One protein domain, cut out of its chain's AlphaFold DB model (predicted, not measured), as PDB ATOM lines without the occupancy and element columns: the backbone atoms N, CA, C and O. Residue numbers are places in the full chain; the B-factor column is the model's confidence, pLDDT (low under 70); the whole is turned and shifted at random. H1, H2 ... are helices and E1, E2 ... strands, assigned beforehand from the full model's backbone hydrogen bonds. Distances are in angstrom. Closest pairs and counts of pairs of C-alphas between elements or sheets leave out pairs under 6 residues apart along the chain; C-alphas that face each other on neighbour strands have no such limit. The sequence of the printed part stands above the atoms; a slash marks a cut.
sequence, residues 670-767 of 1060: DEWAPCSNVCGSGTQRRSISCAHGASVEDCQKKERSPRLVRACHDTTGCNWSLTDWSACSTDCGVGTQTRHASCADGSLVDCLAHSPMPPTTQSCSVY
ATOM      1  N   ASP A 670     -24.348  39.750 246.344       89.19
ATOM      2  CA  ASP A 670     -23.447  38.605 246.421       89.19
ATOM      3  C   ASP A 670     -22.188  38.982 247.231       89.19
ATOM      4  O   ASP A 670     -21.979  40.150 247.598       89.19
ATOM      5  N   GLU A 671     -21.348  37.994 247.545       91.81
ATOM      6  CA  GLU A 671     -20.115  38.213 248.309       91.81
ATOM      7  C   GLU A 671     -19.118  39.118 247.564       91.81
ATOM      8  O   GLU A 671     -19.106  39.220 246.334       91.81
ATOM      9  N   TRP A 672     -18.267  39.809 248.325       91.50
ATOM     10  CA  TRP A 672     -17.206  40.634 247.756       91.50
ATOM     11  C   TRP A 672     -16.047  39.755 247.290       91.50
ATOM     12  O   TRP A 672     -15.504  38.979 248.073       91.50
ATOM     13  N   ALA A 673     -15.630  39.933 246.036       90.62
ATOM     14  CA  ALA A 673     -14.397  39.349 245.525       90.62
ATOM     15  C   ALA A 673     -13.170  39.846 246.328       90.62
ATOM     16  O   ALA A 673     -13.256  40.893 246.984       90.62
ATOM     17  N   PRO A 674     -12.017  39.149 246.252       88.75
ATOM     18  CA  PRO A 674     -10.750  39.612 246.824       88.75
ATOM     19  C   PRO A 674     -10.379  41.045 246.412       88.75
ATOM     20  O   PRO A 674     -10.869  41.570 245.407       88.75
ATOM     21  N   CYS A 675      -9.521  41.700 247.203       90.38
ATOM     22  CA  CYS A 675      -9.031  43.039 246.865       90.38
ATOM     23  C   CYS A 675      -8.271  42.996 245.528       90.38
ATOM     24  O   CYS A 675      -7.531  42.049 245.274       90.38
ATOM     25  N   SER A 676      -8.456  44.001 244.661       89.56
ATOM     26  CA  SER A 676      -7.775  44.052 243.353       89.56
ATOM     27  C   SER A 676      -6.252  44.057 243.462       89.56
ATOM     28  O   SER A 676      -5.568  43.700 242.507       89.56
ATOM     29  N   ASN A 677      -5.743  44.488 244.615       83.25
ATOM     30  CA  ASN A 677      -4.333  44.603 244.924       83.25
ATOM     31  C   ASN A 677      -4.052  43.684 246.118       83.25
ATOM     32  O   ASN A 677      -4.811  43.674 247.085       83.25
ATOM     33  N   VAL A 678      -2.960  42.923 246.039       80.44
ATOM     34  CA  VAL A 678      -2.519  41.962 247.070       80.44
ATOM     35  C   VAL A 678      -1.788  42.663 248.234       80.44
ATOM     36  O   VAL A 678      -1.643  42.104 249.319       80.44
ATOM     37  N   CYS A 679      -1.377  43.913 248.016       84.19
ATOM     38  CA  CYS A 679      -0.825  44.818 249.012       84.19
ATOM     39  C   CYS A 679      -1.350  46.250 248.774       84.19
ATOM     40  O   CYS A 679      -1.557  46.675 247.633       84.19
ATOM     41  N   GLY A 680      -1.562  47.000 249.856       83.44
ATOM     42  CA  GLY A 680      -1.948  48.409 249.845       83.44
ATOM     43  C   GLY A 680      -3.423  48.668 249.517       83.44
ATOM     44  O   GLY A 680      -4.313  47.857 249.781       83.44
ATOM     45  N   SER A 681      -3.704  49.864 248.991       87.31
ATOM     46  CA  SER A 681      -5.067  50.300 248.650       87.31
ATOM     47  C   SER A 681      -5.500  49.785 247.278       87.31
ATOM     48  O   SER A 681      -4.812  50.019 246.286       87.31
ATOM     49  N   GLY A 682      -6.675  49.159 247.201       87.81
ATOM     50  CA  GLY A 682      -7.275  48.653 245.964       87.81
ATOM     51  C   GLY A 682      -8.799  48.803 245.937       87.81
ATOM     52  O   GLY A 682      -9.395  49.557 246.712       87.81
ATOM     53  N   THR A 683      -9.460  48.053 245.052       92.31
ATOM     54  CA  THR A 683     -10.929  47.959 245.015       92.31
ATOM     55  C   THR A 683     -11.416  46.516 245.041       92.31
ATOM     56  O   THR A 683     -10.851  45.646 244.386       92.31
ATOM     57  N   GLN A 684     -12.498  46.260 245.773       92.12
ATOM     58  CA  GLN A 684     -13.260  45.015 245.680       92.12
ATOM     59  C   GLN A 684     -14.489  45.239 244.809       92.12
ATOM     60  O   GLN A 684     -15.100  46.311 244.843       92.12
ATOM     61  N   ARG A 685     -14.866  44.205 244.055       92.31
ATOM     62  CA  ARG A 685     -16.087  44.168 243.245       92.31
ATOM     63  C   ARG A 685     -17.012  43.063 243.742       92.31
ATOM     64  O   ARG A 685     -16.544  42.082 244.312       92.31
ATOM     65  N   ARG A 686     -18.310  43.212 243.502       92.75
ATOM     66  CA  ARG A 686     -19.309  42.150 243.680       92.75
ATOM     67  C   ARG A 686     -20.373  42.224 242.599       92.75
ATOM     68  O   ARG A 686     -20.609  43.297 242.038       92.75
ATOM     69  N   SER A 687     -21.032  41.106 242.342       90.75
ATOM     70  CA  SER A 687     -22.283  41.082 241.594       90.75
ATOM     71  C   SER A 687     -23.471  41.459 242.489       90.75
ATOM     72  O   SER A 687     -23.400  41.462 243.721       90.75
ATOM     73  N   ILE A 688     -24.566  41.833 241.833       90.69
ATOM     74  CA  ILE A 688     -25.899  41.930 242.428       90.69
ATOM     75  C   ILE A 688     -26.865  41.199 241.503       90.69
ATOM     76  O   ILE A 688     -26.733  41.259 240.278       90.69
ATOM     77  N   SER A 689     -27.865  40.555 242.085       89.62
ATOM     78  CA  SER A 689     -28.953  39.898 241.362       89.62
ATOM     79  C   SER A 689     -30.301  40.402 241.886       89.62
ATOM     80  O   SER A 689     -30.390  40.930 242.994       89.62
ATOM     81  N   CYS A 690     -31.367  40.300 241.092       89.38
ATOM     82  CA  CYS A 690     -32.709  40.641 241.566       89.38
ATOM     83  C   CYS A 690     -33.376  39.396 242.172       89.38
ATOM     84  O   CYS A 690     -33.240  38.283 241.656       89.38
ATOM     85  N   ALA A 691     -34.070  39.557 243.303       82.12
ATOM     86  CA  ALA A 691     -34.711  38.438 243.988       82.12
ATOM     87  C   ALA A 691     -35.740  37.713 243.092       82.12
ATOM     88  O   ALA A 691     -36.407  38.325 242.261       82.12
ATOM     89  N   HIS A 692     -35.886  36.401 243.303       74.12
ATOM     90  CA  HIS A 692     -36.811  35.518 242.570       74.12
ATOM     91  C   HIS A 692     -36.551  35.383 241.054       74.12
ATOM     92  O   HIS A 692     -37.423  34.915 240.330       74.12
ATOM     93  N   GLY A 693     -35.354  35.741 240.568       68.25
ATOM     94  CA  GLY A 693     -34.974  35.557 239.160       68.25
ATOM     95  C   GLY A 693     -35.557  36.601 238.199       68.25
ATOM     96  O   GLY A 693     -35.515  36.402 236.988       68.25
ATOM     97  N   ALA A 694     -36.093  37.705 238.725       81.50
ATOM     98  CA  ALA A 694     -36.479  38.870 237.932       81.50
ATOM     99  C   ALA A 694     -35.254  39.583 237.324       81.50
ATOM    100  O   ALA A 694     -34.107  39.302 237.689       81.50
ATOM    101  N   SER A 695     -35.478  40.524 236.401       84.12
ATOM    102  CA  SER A 695     -34.366  41.216 235.747       84.12
ATOM    103  C   SER A 695     -33.700  42.248 236.667       84.12
ATOM    104  O   SER A 695     -34.298  42.777 237.608       84.12
ATOM    105  N   VAL A 696     -32.446  42.582 236.355       85.19
ATOM    106  CA  VAL A 696     -31.700  43.677 237.001       85.19
ATOM    107  C   VAL A 696     -32.464  45.003 236.875       85.19
ATOM    108  O   VAL A 696     -32.507  45.788 237.823       85.19
ATOM    109  N   GLU A 697     -33.131  45.232 235.743       84.75
ATOM    110  CA  GLU A 697     -33.926  46.435 235.497       84.75
ATOM    111  C   GLU A 697     -35.154  46.542 236.413       84.75
ATOM    112  O   GLU A 697     -35.560  47.644 236.775       84.75
ATOM    113  N   ASP A 698     -35.765  45.421 236.802       86.12
ATOM    114  CA  ASP A 698     -36.993  45.421 237.612       86.12
ATOM    115  C   ASP A 698     -36.706  45.794 239.062       86.12
ATOM    116  O   ASP A 698     -37.481  46.522 239.687       86.12
ATOM    117  N   CYS A 699     -35.537  45.394 239.564       87.19
ATOM    118  CA  CYS A 699     -35.005  45.941 240.801       87.19
ATOM    119  C   CYS A 699     -34.635  47.432 240.652       87.19
ATOM    120  O   CYS A 699     -35.039  48.219 241.508       87.19
ATOM    121  N   GLN A 700     -33.966  47.856 239.565       88.50
ATOM    122  CA  GLN A 700     -33.613  49.276 239.337       88.50
ATOM    123  C   GLN A 700     -34.830  50.213 239.301       88.50
ATOM    124  O   GLN A 700     -34.753  51.329 239.818       88.50
ATOM    125  N   LYS A 701     -35.957  49.770 238.726       86.56
ATOM    126  CA  LYS A 701     -37.210  50.547 238.634       86.56
ATOM    127  C   LYS A 701     -37.867  50.799 240.003       86.56
ATOM    128  O   LYS A 701     -38.667  51.725 240.114       86.56
ATOM    129  N   LYS A 702     -37.539  50.007 241.035       85.94
ATOM    130  CA  LYS A 702     -38.015  50.196 242.419       85.94
ATOM    131  C   LYS A 702     -36.977  50.855 243.329       85.94
ATOM    132  O   LYS A 702     -37.335  51.719 244.123       85.94
ATOM    133  N   GLU A 703     -35.725  50.410 243.275       84.19
ATOM    134  CA  GLU A 703     -34.695  50.771 244.250       84.19
ATOM    135  C   GLU A 703     -33.323  50.889 243.578       84.19
ATOM    136  O   GLU A 703     -32.924  50.045 242.771       84.19
ATOM    137  N   ARG A 704     -32.567  51.935 243.934       87.69
ATOM    138  CA  ARG A 704     -31.224  52.177 243.393       87.69
ATOM    139  C   ARG A 704     -30.320  50.968 243.652       87.69
ATOM    140  O   ARG A 704     -30.283  50.447 244.762       87.69
ATOM    141  N   SER A 705     -29.552  50.562 242.642       87.88
ATOM    142  CA  SER A 705     -28.584  49.469 242.764       87.88
ATOM    143  C   SER A 705     -27.586  49.712 243.909       87.88
ATOM    144  O   SER A 705     -27.028  50.816 243.988       87.88
ATOM    145  N   PRO A 706     -27.297  48.701 244.750       88.94
ATOM    146  CA  PRO A 706     -26.240  48.772 245.748       88.94
ATOM    147  C   PRO A 706     -24.863  49.078 245.162       88.94
ATOM    148  O   PRO A 706     -24.626  48.976 243.956       88.94
ATOM    149  N   ARG A 707     -23.907  49.412 246.035       88.69
ATOM    150  CA  ARG A 707     -22.513  49.600 245.615       88.69
ATOM    151  C   ARG A 707     -21.945  48.278 245.080       88.69
ATOM    152  O   ARG A 707     -21.819  47.309 245.827       88.69
ATOM    153  N   LEU A 708     -21.595  48.282 243.793       90.44
ATOM    154  CA  LEU A 708     -20.900  47.202 243.077       90.44
ATOM    155  C   LEU A 708     -19.386  47.196 243.329       90.44
ATOM    156  O   LEU A 708     -18.724  46.187 243.106       90.44
ATOM    157  N   VAL A 709     -18.841  48.335 243.766       92.06
ATOM    158  CA  VAL A 709     -17.414  48.554 244.021       92.06
ATOM    159  C   VAL A 709     -17.249  49.206 245.393       92.06
ATOM    160  O   VAL A 709     -17.988  50.139 245.725       92.06
ATOM    161  N   ARG A 710     -16.274  48.740 246.179       91.81
ATOM    162  CA  ARG A 710     -15.800  49.408 247.402       91.81
ATOM    163  C   ARG A 710     -14.280  49.530 247.383       91.81
ATOM    164  O   ARG A 710     -13.610  48.706 246.767       91.81
ATOM    165  N   ALA A 711     -13.745  50.533 248.073       90.75
ATOM    166  CA  ALA A 711     -12.324  50.555 248.397       90.75
ATOM    167  C   ALA A 711     -11.995  49.399 249.358       90.75
ATOM    168  O   ALA A 711     -12.818  49.036 250.203       90.75
ATOM    169  N   CYS A 712     -10.800  48.841 249.217       88.25
ATOM    170  CA  CYS A 712     -10.198  47.903 250.157       88.25
ATOM    171  C   CYS A 712      -8.775  48.362 250.467       88.25
ATOM    172  O   CYS A 712      -8.137  49.032 249.656       88.25
ATOM    173  N   HIS A 713      -8.295  47.991 251.644       85.94
ATOM    174  CA  HIS A 713      -6.902  48.118 252.039       85.94
ATOM    175  C   HIS A 713      -6.509  46.755 252.587       85.94
ATOM    176  O   HIS A 713      -7.127  46.287 253.543       85.94
ATOM    177  N   ASP A 714      -5.587  46.083 251.908       85.00
ATOM    178  CA  ASP A 714      -5.131  44.746 252.277       85.00
ATOM    179  C   ASP A 714      -3.617  44.794 252.454       85.00
ATOM    180  O   ASP A 714      -2.891  45.241 251.569       85.00
ATOM    181  N   THR A 715      -3.136  44.381 253.620       80.69
ATOM    182  CA  THR A 715      -1.702  44.337 253.915       80.69
ATOM    183  C   THR A 715      -1.159  42.912 253.931       80.69
ATOM    184  O   THR A 715       0.040  42.719 254.106       80.69
ATOM    185  N   THR A 716      -2.004  41.891 253.747       80.00
ATOM    186  CA  THR A 716      -1.632  40.488 253.999       80.00
ATOM    187  C   THR A 716      -0.611  39.914 253.017       80.00
ATOM    188  O   THR A 716       0.093  38.975 253.383       80.00
ATOM    189  N   GLY A 717      -0.487  40.489 251.817       79.44
ATOM    190  CA  GLY A 717       0.547  40.151 250.837       79.44
ATOM    191  C   GLY A 717       1.683  41.174 250.711       79.44
ATOM    192  O   GLY A 717       2.448  41.099 249.754       79.44
ATOM    193  N   CYS A 718       1.810  42.138 251.629       83.94
ATOM    194  CA  CYS A 718       2.872  43.147 251.574       83.94
ATOM    195  C   CYS A 718       4.235  42.578 251.997       83.94
ATOM    196  O   CYS A 718       4.519  42.453 253.191       83.94
ATOM    197  N   ASN A 719       5.095  42.276 251.020       87.94
ATOM    198  CA  ASN A 719       6.428  41.724 251.258       87.94
ATOM    199  C   ASN A 719       7.550  42.779 251.178       87.94
ATOM    200  O   ASN A 719       7.485  43.740 250.407       87.94
ATOM    201  N   TRP A 720       8.619  42.563 251.947       89.44
ATOM    202  CA  TRP A 720       9.823  43.393 251.927       89.44
ATOM    203  C   TRP A 720      10.797  42.928 250.837       89.44
ATOM    204  O   TRP A 720      11.320  41.815 250.893       89.44
ATOM    205  N   SER A 721      11.106  43.809 249.886       88.88
ATOM    206  CA  SER A 721      12.271  43.667 249.014       88.88
ATOM    207  C   SER A 721      13.535  44.115 249.754       88.88
ATOM    208  O   SER A 721      13.552  45.120 250.468       88.88
ATOM    209  N   LEU A 722      14.607  43.343 249.596       91.81
ATOM    210  CA  LEU A 722      15.901  43.567 250.236       91.81
ATOM    211  C   LEU A 722      16.976  43.672 249.162       91.81
ATOM    212  O   LEU A 722      17.015  42.840 248.259       91.81
ATOM    213  N   THR A 723      17.851  44.668 249.275       91.75
ATOM    214  CA  THR A 723      19.089  44.692 248.487       91.75
ATOM    215  C   THR A 723      20.144  43.794 249.127       91.75
ATOM    216  O   THR A 723      20.062  43.455 250.315       91.75
ATOM    217  N   ASP A 724      21.181  43.474 248.358       93.81
ATOM    218  CA  ASP A 724      22.399  42.867 248.887       93.81
ATOM    219  C   ASP A 724      23.065  43.750 249.954       93.81
ATOM    220  O   ASP A 724      22.813  44.957 250.064       93.81
ATOM    221  N   TRP A 725      23.917  43.119 250.760       94.25
ATOM    222  CA  TRP A 725      24.732  43.794 251.762       94.25
ATOM    223  C   TRP A 725      25.885  44.561 251.109       94.25
ATOM    224  O   TRP A 725      26.576  44.040 250.235       94.25
ATOM    225  N   SER A 726      26.125  45.784 251.578       92.62
ATOM    226  CA  SER A 726      27.288  46.592 251.209       92.62
ATOM    227  C   SER A 726      28.610  45.942 251.648       92.62
ATOM    228  O   SER A 726      28.633  44.956 252.391       92.62
ATOM    229  N   ALA A 727      29.742  46.487 251.195       90.25
ATOM    230  CA  ALA A 727      31.046  46.119 251.745       90.25
ATOM    231  C   ALA A 727      31.098  46.392 253.264       90.25
ATOM    232  O   ALA A 727      30.394  47.267 253.770       90.25
ATOM    233  N   CYS A 728      31.919  45.636 253.996       91.56
ATOM    234  CA  CYS A 728      32.116  45.874 255.427       91.56
ATOM    235  C   CYS A 728      32.695  47.279 255.650       91.56
ATOM    236  O   CYS A 728      33.578  47.703 254.908       91.56
ATOM    237  N   SER A 729      32.223  47.997 256.672       90.38
ATOM    238  CA  SER A 729      32.661  49.370 256.974       90.38
ATOM    239  C   SER A 729      34.137  49.488 257.379       90.38
ATOM    240  O   SER A 729      34.618  50.597 257.598       90.38
ATOM    241  N   THR A 730      34.832  48.362 257.543       84.38
ATOM    242  CA  THR A 730      36.265  48.275 257.817       84.38
ATOM    243  C   THR A 730      36.908  47.204 256.931       84.38
ATOM    244  O   THR A 730      36.376  46.107 256.763       84.38
ATOM    245  N   ASP A 731      38.098  47.499 256.398       84.88
ATOM    246  CA  ASP A 731      38.917  46.529 255.649       84.88
ATOM    247  C   ASP A 731      39.623  45.508 256.566       84.88
ATOM    248  O   ASP A 731      40.200  44.520 256.103       84.88
ATOM    249  N   CYS A 732      39.620  45.772 257.876       86.25
ATOM    250  CA  CYS A 732      40.234  44.965 258.922       86.25
ATOM    251  C   CYS A 732      39.354  44.950 260.189       86.25
ATOM    252  O   CYS A 732      38.775  45.972 260.560       86.25
ATOM    253  N   GLY A 733      39.298  43.805 260.872       84.69
ATOM    254  CA  GLY A 733      38.624  43.622 262.158       84.69
ATOM    255  C   GLY A 733      37.100  43.582 262.064       84.69
ATOM    256  O   GLY A 733      36.544  43.197 261.033       84.69
ATOM    257  N   VAL A 734      36.422  43.945 263.154       88.94
ATOM    258  CA  VAL A 734      34.952  44.004 263.235       88.94
ATOM    259  C   VAL A 734      34.421  45.344 262.709       88.94
ATOM    260  O   VAL A 734      34.853  46.408 263.146       88.94
ATOM    261  N   GLY A 735      33.426  45.285 261.823       88.69
ATOM    262  CA  GLY A 735      32.732  46.445 261.256       88.69
ATOM    263  C   GLY A 735      31.224  46.214 261.124       88.69
ATOM    264  O   GLY A 735      30.663  45.266 261.686       88.69
ATOM    265  N   THR A 736      30.547  47.064 260.351       93.12
ATOM    266  CA  THR A 736      29.131  46.890 259.988       93.12
ATOM    267  C   THR A 736      28.919  46.860 258.477       93.12
ATOM    268  O   THR A 736      29.628  47.511 257.716       93.12
ATOM    269  N   GLN A 737      27.928  46.088 258.034       94.06
ATOM    270  CA  GLN A 737      27.376  46.143 256.679       94.06
ATOM    271  C   GLN A 737      25.964  46.707 256.734       94.06
ATOM    272  O   GLN A 737      25.237  46.506 257.709       94.06
ATOM    273  N   THR A 738      25.567  47.368 255.654       93.25
ATOM    274  CA  THR A 738      24.251  47.985 255.482       93.25
ATOM    275  C   THR A 738      23.569  47.477 254.215       93.25
ATOM    276  O   THR A 738      24.228  47.093 253.253       93.25
ATOM    277  N   ARG A 739      22.239  47.469 254.200       93.81
ATOM    278  CA  ARG A 739      21.425  47.212 253.005       93.81
ATOM    279  C   ARG A 739      20.147  48.032 253.051       93.81
ATOM    280  O   ARG A 739      19.656  48.359 254.134       93.81
ATOM    281  N   HIS A 740      19.586  48.326 251.888       91.50
ATOM    282  CA  HIS A 740      18.277  48.948 251.793       91.50
ATOM    283  C   HIS A 740      17.166  47.895 251.929       91.50
ATOM    284  O   HIS A 740      17.291  46.769 251.443       91.50
ATOM    285  N   ALA A 741      16.067  48.279 252.578       90.62
ATOM    286  CA  ALA A 741      14.837  47.501 252.641       90.62
ATOM    287  C   ALA A 741      13.674  48.369 252.154       90.62
ATOM    288  O   ALA A 741      13.464  49.477 252.647       90.62
ATOM    289  N   SER A 742      12.926  47.858 251.187       88.12
ATOM    290  CA  SER A 742      11.798  48.522 250.528       88.12
ATOM    291  C   SER A 742      10.560  47.630 250.591       88.12
ATOM    292  O   SER A 742      10.667  46.422 250.778       88.12
ATOM    293  N   CYS A 743       9.369  48.205 250.440       88.12
ATOM    294  CA  CYS A 743       8.175  47.400 250.186       88.12
ATOM    295  C   CYS A 743       8.166  47.020 248.697       88.12
ATOM    296  O   CYS A 743       8.455  47.874 247.858       88.12
ATOM    297  N   ALA A 744       7.913  45.753 248.367       80.00
ATOM    298  CA  ALA A 744       7.928  45.282 246.981       80.00
ATOM    299  C   ALA A 744       6.637  45.654 246.229       80.00
ATOM    300  O   ALA A 744       6.697  46.165 245.115       80.00
ATOM    301  N   ASP A 745       5.486  45.448 246.877       73.25
ATOM    302  CA  ASP A 745       4.166  45.442 246.231       73.25
ATOM    303  C   ASP A 745       3.221  46.564 246.721       73.25
ATOM    304  O   ASP A 745       2.034  46.570 246.394       73.25
ATOM    305  N   GLY A 746       3.715  47.521 247.513       71.44
ATOM    306  CA  GLY A 746       2.908  48.614 248.075       71.44
ATOM    307  C   GLY A 746       3.734  49.694 248.774       71.44
ATOM    308  O   GLY A 746       4.924  49.853 248.501       71.44
ATOM    309  N   SER A 747       3.116  50.476 249.667       81.69
ATOM    310  CA  SER A 747       3.827  51.547 250.374       81.69
ATOM    311  C   SER A 747       4.607  51.031 251.587       81.69
ATOM    312  O   SER A 747       4.288  50.001 252.181       81.69
ATOM    313  N   LEU A 748       5.608  51.806 252.017       81.25
ATOM    314  CA  LEU A 748       6.382  51.526 253.231       81.25
ATOM    315  C   LEU A 748       5.481  51.346 254.471       81.25
ATOM    316  O   LEU A 748       5.773  50.514 255.326       81.25
ATOM    317  N   VAL A 749       4.372  52.091 254.545       83.62
ATOM    318  CA  VAL A 749       3.395  52.018 255.643       83.62
ATOM    319  C   VAL A 749       2.628  50.692 255.622       83.62
ATOM    320  O   VAL A 749       2.391  50.113 256.680       83.62
ATOM    321  N   ASP A 750       2.294  50.178 254.435       84.25
ATOM    322  CA  ASP A 750       1.550  48.923 254.273       84.25
ATOM    323  C   ASP A 750       2.403  47.719 254.699       84.25
ATOM    324  O   ASP A 750       1.961  46.888 255.498       84.25
ATOM    325  N   CYS A 751       3.665  47.674 254.251       85.19
ATOM    326  CA  CYS A 751       4.629  46.666 254.697       85.19
ATOM    327  C   CYS A 751       4.882  46.729 256.213       85.19
ATOM    328  O   CYS A 751       4.866  45.684 256.863       85.19
ATOM    329  N   LEU A 752       5.051  47.928 256.794       86.25
ATOM    330  CA  LEU A 752       5.222  48.122 258.246       86.25
ATOM    331  C   LEU A 752       4.000  47.678 259.067       86.25
ATOM    332  O   LEU A 752       4.162  47.216 260.198       86.25
ATOM    333  N   ALA A 753       2.789  47.820 258.522       84.38
ATOM    334  CA  ALA A 753       1.558  47.365 259.164       84.38
ATOM    335  C   ALA A 753       1.402  45.834 259.122       84.38
ATOM    336  O   ALA A 753       0.827  45.255 260.044       84.38
ATOM    337  N   HIS A 754       1.927  45.175 258.081       83.56
ATOM    338  CA  HIS A 754       1.958  43.715 257.978       83.56
ATOM    339  C   HIS A 754       3.047  43.080 258.854       83.56
ATOM    340  O   HIS A 754       2.790  42.136 259.602       83.56
ATOM    341  N   SER A 755       4.280  43.583 258.750       83.25
ATOM    342  CA  SER A 755       5.462  42.962 259.348       83.25
ATOM    343  C   SER A 755       6.524  44.001 259.740       83.25
ATOM    344  O   SER A 755       6.696  45.010 259.055       83.25
ATOM    345  N   PRO A 756       7.267  43.783 260.842       86.38
ATOM    346  CA  PRO A 756       8.313  44.710 261.257       86.38
ATOM    347  C   PRO A 756       9.422  44.784 260.202       86.38
ATOM    348  O   PRO A 756       9.795  43.767 259.620       86.38
ATOM    349  N   MET A 757       9.977  45.982 260.005       86.69
ATOM    350  CA  MET A 757      11.051  46.215 259.039       86.69
ATOM    351  C   MET A 757      12.236  45.258 259.285       86.69
ATOM    352  O   MET A 757      12.720  45.172 260.421       86.69
ATOM    353  N   PRO A 758      12.711  44.529 258.258       89.81
ATOM    354  CA  PRO A 758      13.845  43.619 258.387       89.81
ATOM    355  C   PRO A 758      15.144  44.385 258.693       89.81
ATOM    356  O   PRO A 758      15.264  45.561 258.348       89.81
ATOM    357  N   PRO A 759      16.153  43.737 259.310       90.44
ATOM    358  CA  PRO A 759      17.397  44.405 259.672       90.44
ATOM    359  C   PRO A 759      18.142  44.907 258.427       90.44
ATOM    360  O   PRO A 759      18.507  44.124 257.543       90.44
ATOM    361  N   THR A 760      18.373  46.220 258.403       92.00
ATOM    362  CA  THR A 760      19.134  46.973 257.393       92.00
ATOM    363  C   THR A 760      20.610  47.145 257.748       92.00
ATOM    364  O   THR A 760      21.376  47.589 256.902       92.00
ATOM    365  N   THR A 761      21.026  46.752 258.957       92.88
ATOM    366  CA  THR A 761      22.425  46.766 259.418       92.88
ATOM    367  C   THR A 761      22.771  45.428 260.070       92.88
ATOM    368  O   THR A 761      21.967  44.902 260.843       92.88
ATOM    369  N   GLN A 762      23.962  44.891 259.797       92.75
ATOM    370  CA  GLN A 762      24.524  43.713 260.473       92.75
ATOM    371  C   GLN A 762      26.000  43.929 260.835       92.75
ATOM    372  O   GLN A 762      26.671  44.770 260.240       92.75
ATOM    373  N   SER A 763      26.520  43.159 261.791       90.81
ATOM    374  CA  SER A 763      27.958  43.086 262.075       90.81
ATOM    375  C   SER A 763      28.678  42.217 261.042       90.81
ATOM    376  O   SER A 763      28.213  41.118 260.740       90.81
ATOM    377  N   CYS A 764      29.835  42.671 260.573       90.25
ATOM    378  CA  CYS A 764      30.753  41.925 259.712       90.25
ATOM    379  C   CYS A 764      32.131  41.824 260.374       90.25
ATOM    380  O   CYS A 764      32.458  42.613 261.261       90.25
ATOM    381  N   SER A 765      32.949  40.867 259.942       87.31
ATOM    382  CA  SER A 765      34.352  40.784 260.348       87.31
ATOM    383  C   SER A 765      35.243  40.387 259.174       87.31
ATOM    384  O   SER A 765      34.923  39.482 258.401       87.31
ATOM    385  N   VAL A 766      36.355  41.107 259.012       86.12
ATOM    386  CA  VAL A 766      37.270  40.974 257.874       86.12
ATOM    387  C   VAL A 766      38.701  40.931 258.400       86.12
ATOM    388  O   VAL A 766      39.304  41.956 258.670       86.12
ATOM    389  N   TYR A 767      39.290  39.744 258.537       82.56
ATOM    390  CA  TYR A 767      40.651  39.617 259.093       82.56
ATOM    391  C   TYR A 767      41.768  39.635 258.031       82.56
ATOM    392  O   TYR A 767      42.949  39.701 258.358       82.56
TER     393      TYR A 767
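This is residues 670 to 767 of the 1060 residues of the protein "Hypothetical protein" of Alexandrium monilatum (UniProt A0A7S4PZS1). A long thin rod is made of narrow two-stranded ribbons set end to end: E1 with E3 in one half, then E4 with E6 and E5 with E7 in the other. Short helix H1 caps the far end of the first half, H2 sits at the junction in the middle, and the unnamed residues 670 to 679 and 723 to 732 run beside E1 and E5. The 98 printed residues have seven named strands and two named helices, in the order E1 E2 H1 E3 E4 E5 E6 H2 E7; the class is mixed, helices and strands, with under half of the residues in named elements. The three sheets are antiparallel, and the whole is extended, with a radius of gyration of the C-alphas of 24.4 A and spans of 80 by 17 by 15 A.

E1, residues 680 to 685, is 16.2 A long and begins at C-alpha 680 (-1.948, 48.409, 249.845); E3, 709 to 714, is 15.3 A. E2 is 688 to 690 and H1 696 to 700. E5, 733 to 738, is 16.4 A, and E7, 761 to 766, is 16.0 A, ending at C-alpha 766 (37.270, 40.974, 257.874). E4 is 720 to 722, E6 741 to 743, and H2 748 to 754, 10.2 A.

E1 and E3 are antiparallel, with N 682 and O 712 2.9 A apart. E1 runs on into E2 at 18 degrees; E2 pairs with no named strand. The closest C-alphas of E2 and H1, Cys 690 and Val 696, are 5.6 A apart. Those of H2 and E1, Asp 750 and Gly 680, are 5.7 A apart; those of H2 and E6, Cys 751 and Cys 743, 5.8 A. E4 and E6 are antiparallel, with N 721 and O 742 2.8 A apart. E5 runs on into E6 at 18 degrees and is antiparallel to E7, with N 735 and O 764 2.9 A apart. In H1 and H2 every O i to N i+4 pair is within hydrogen-bond range.

The two C-alphas farthest apart, Lys 701 and Tyr 767, are 81.2 A apart. The printed part has no cut and no long link. Its mean pLDDT is 87.2; residue 693 is under 70.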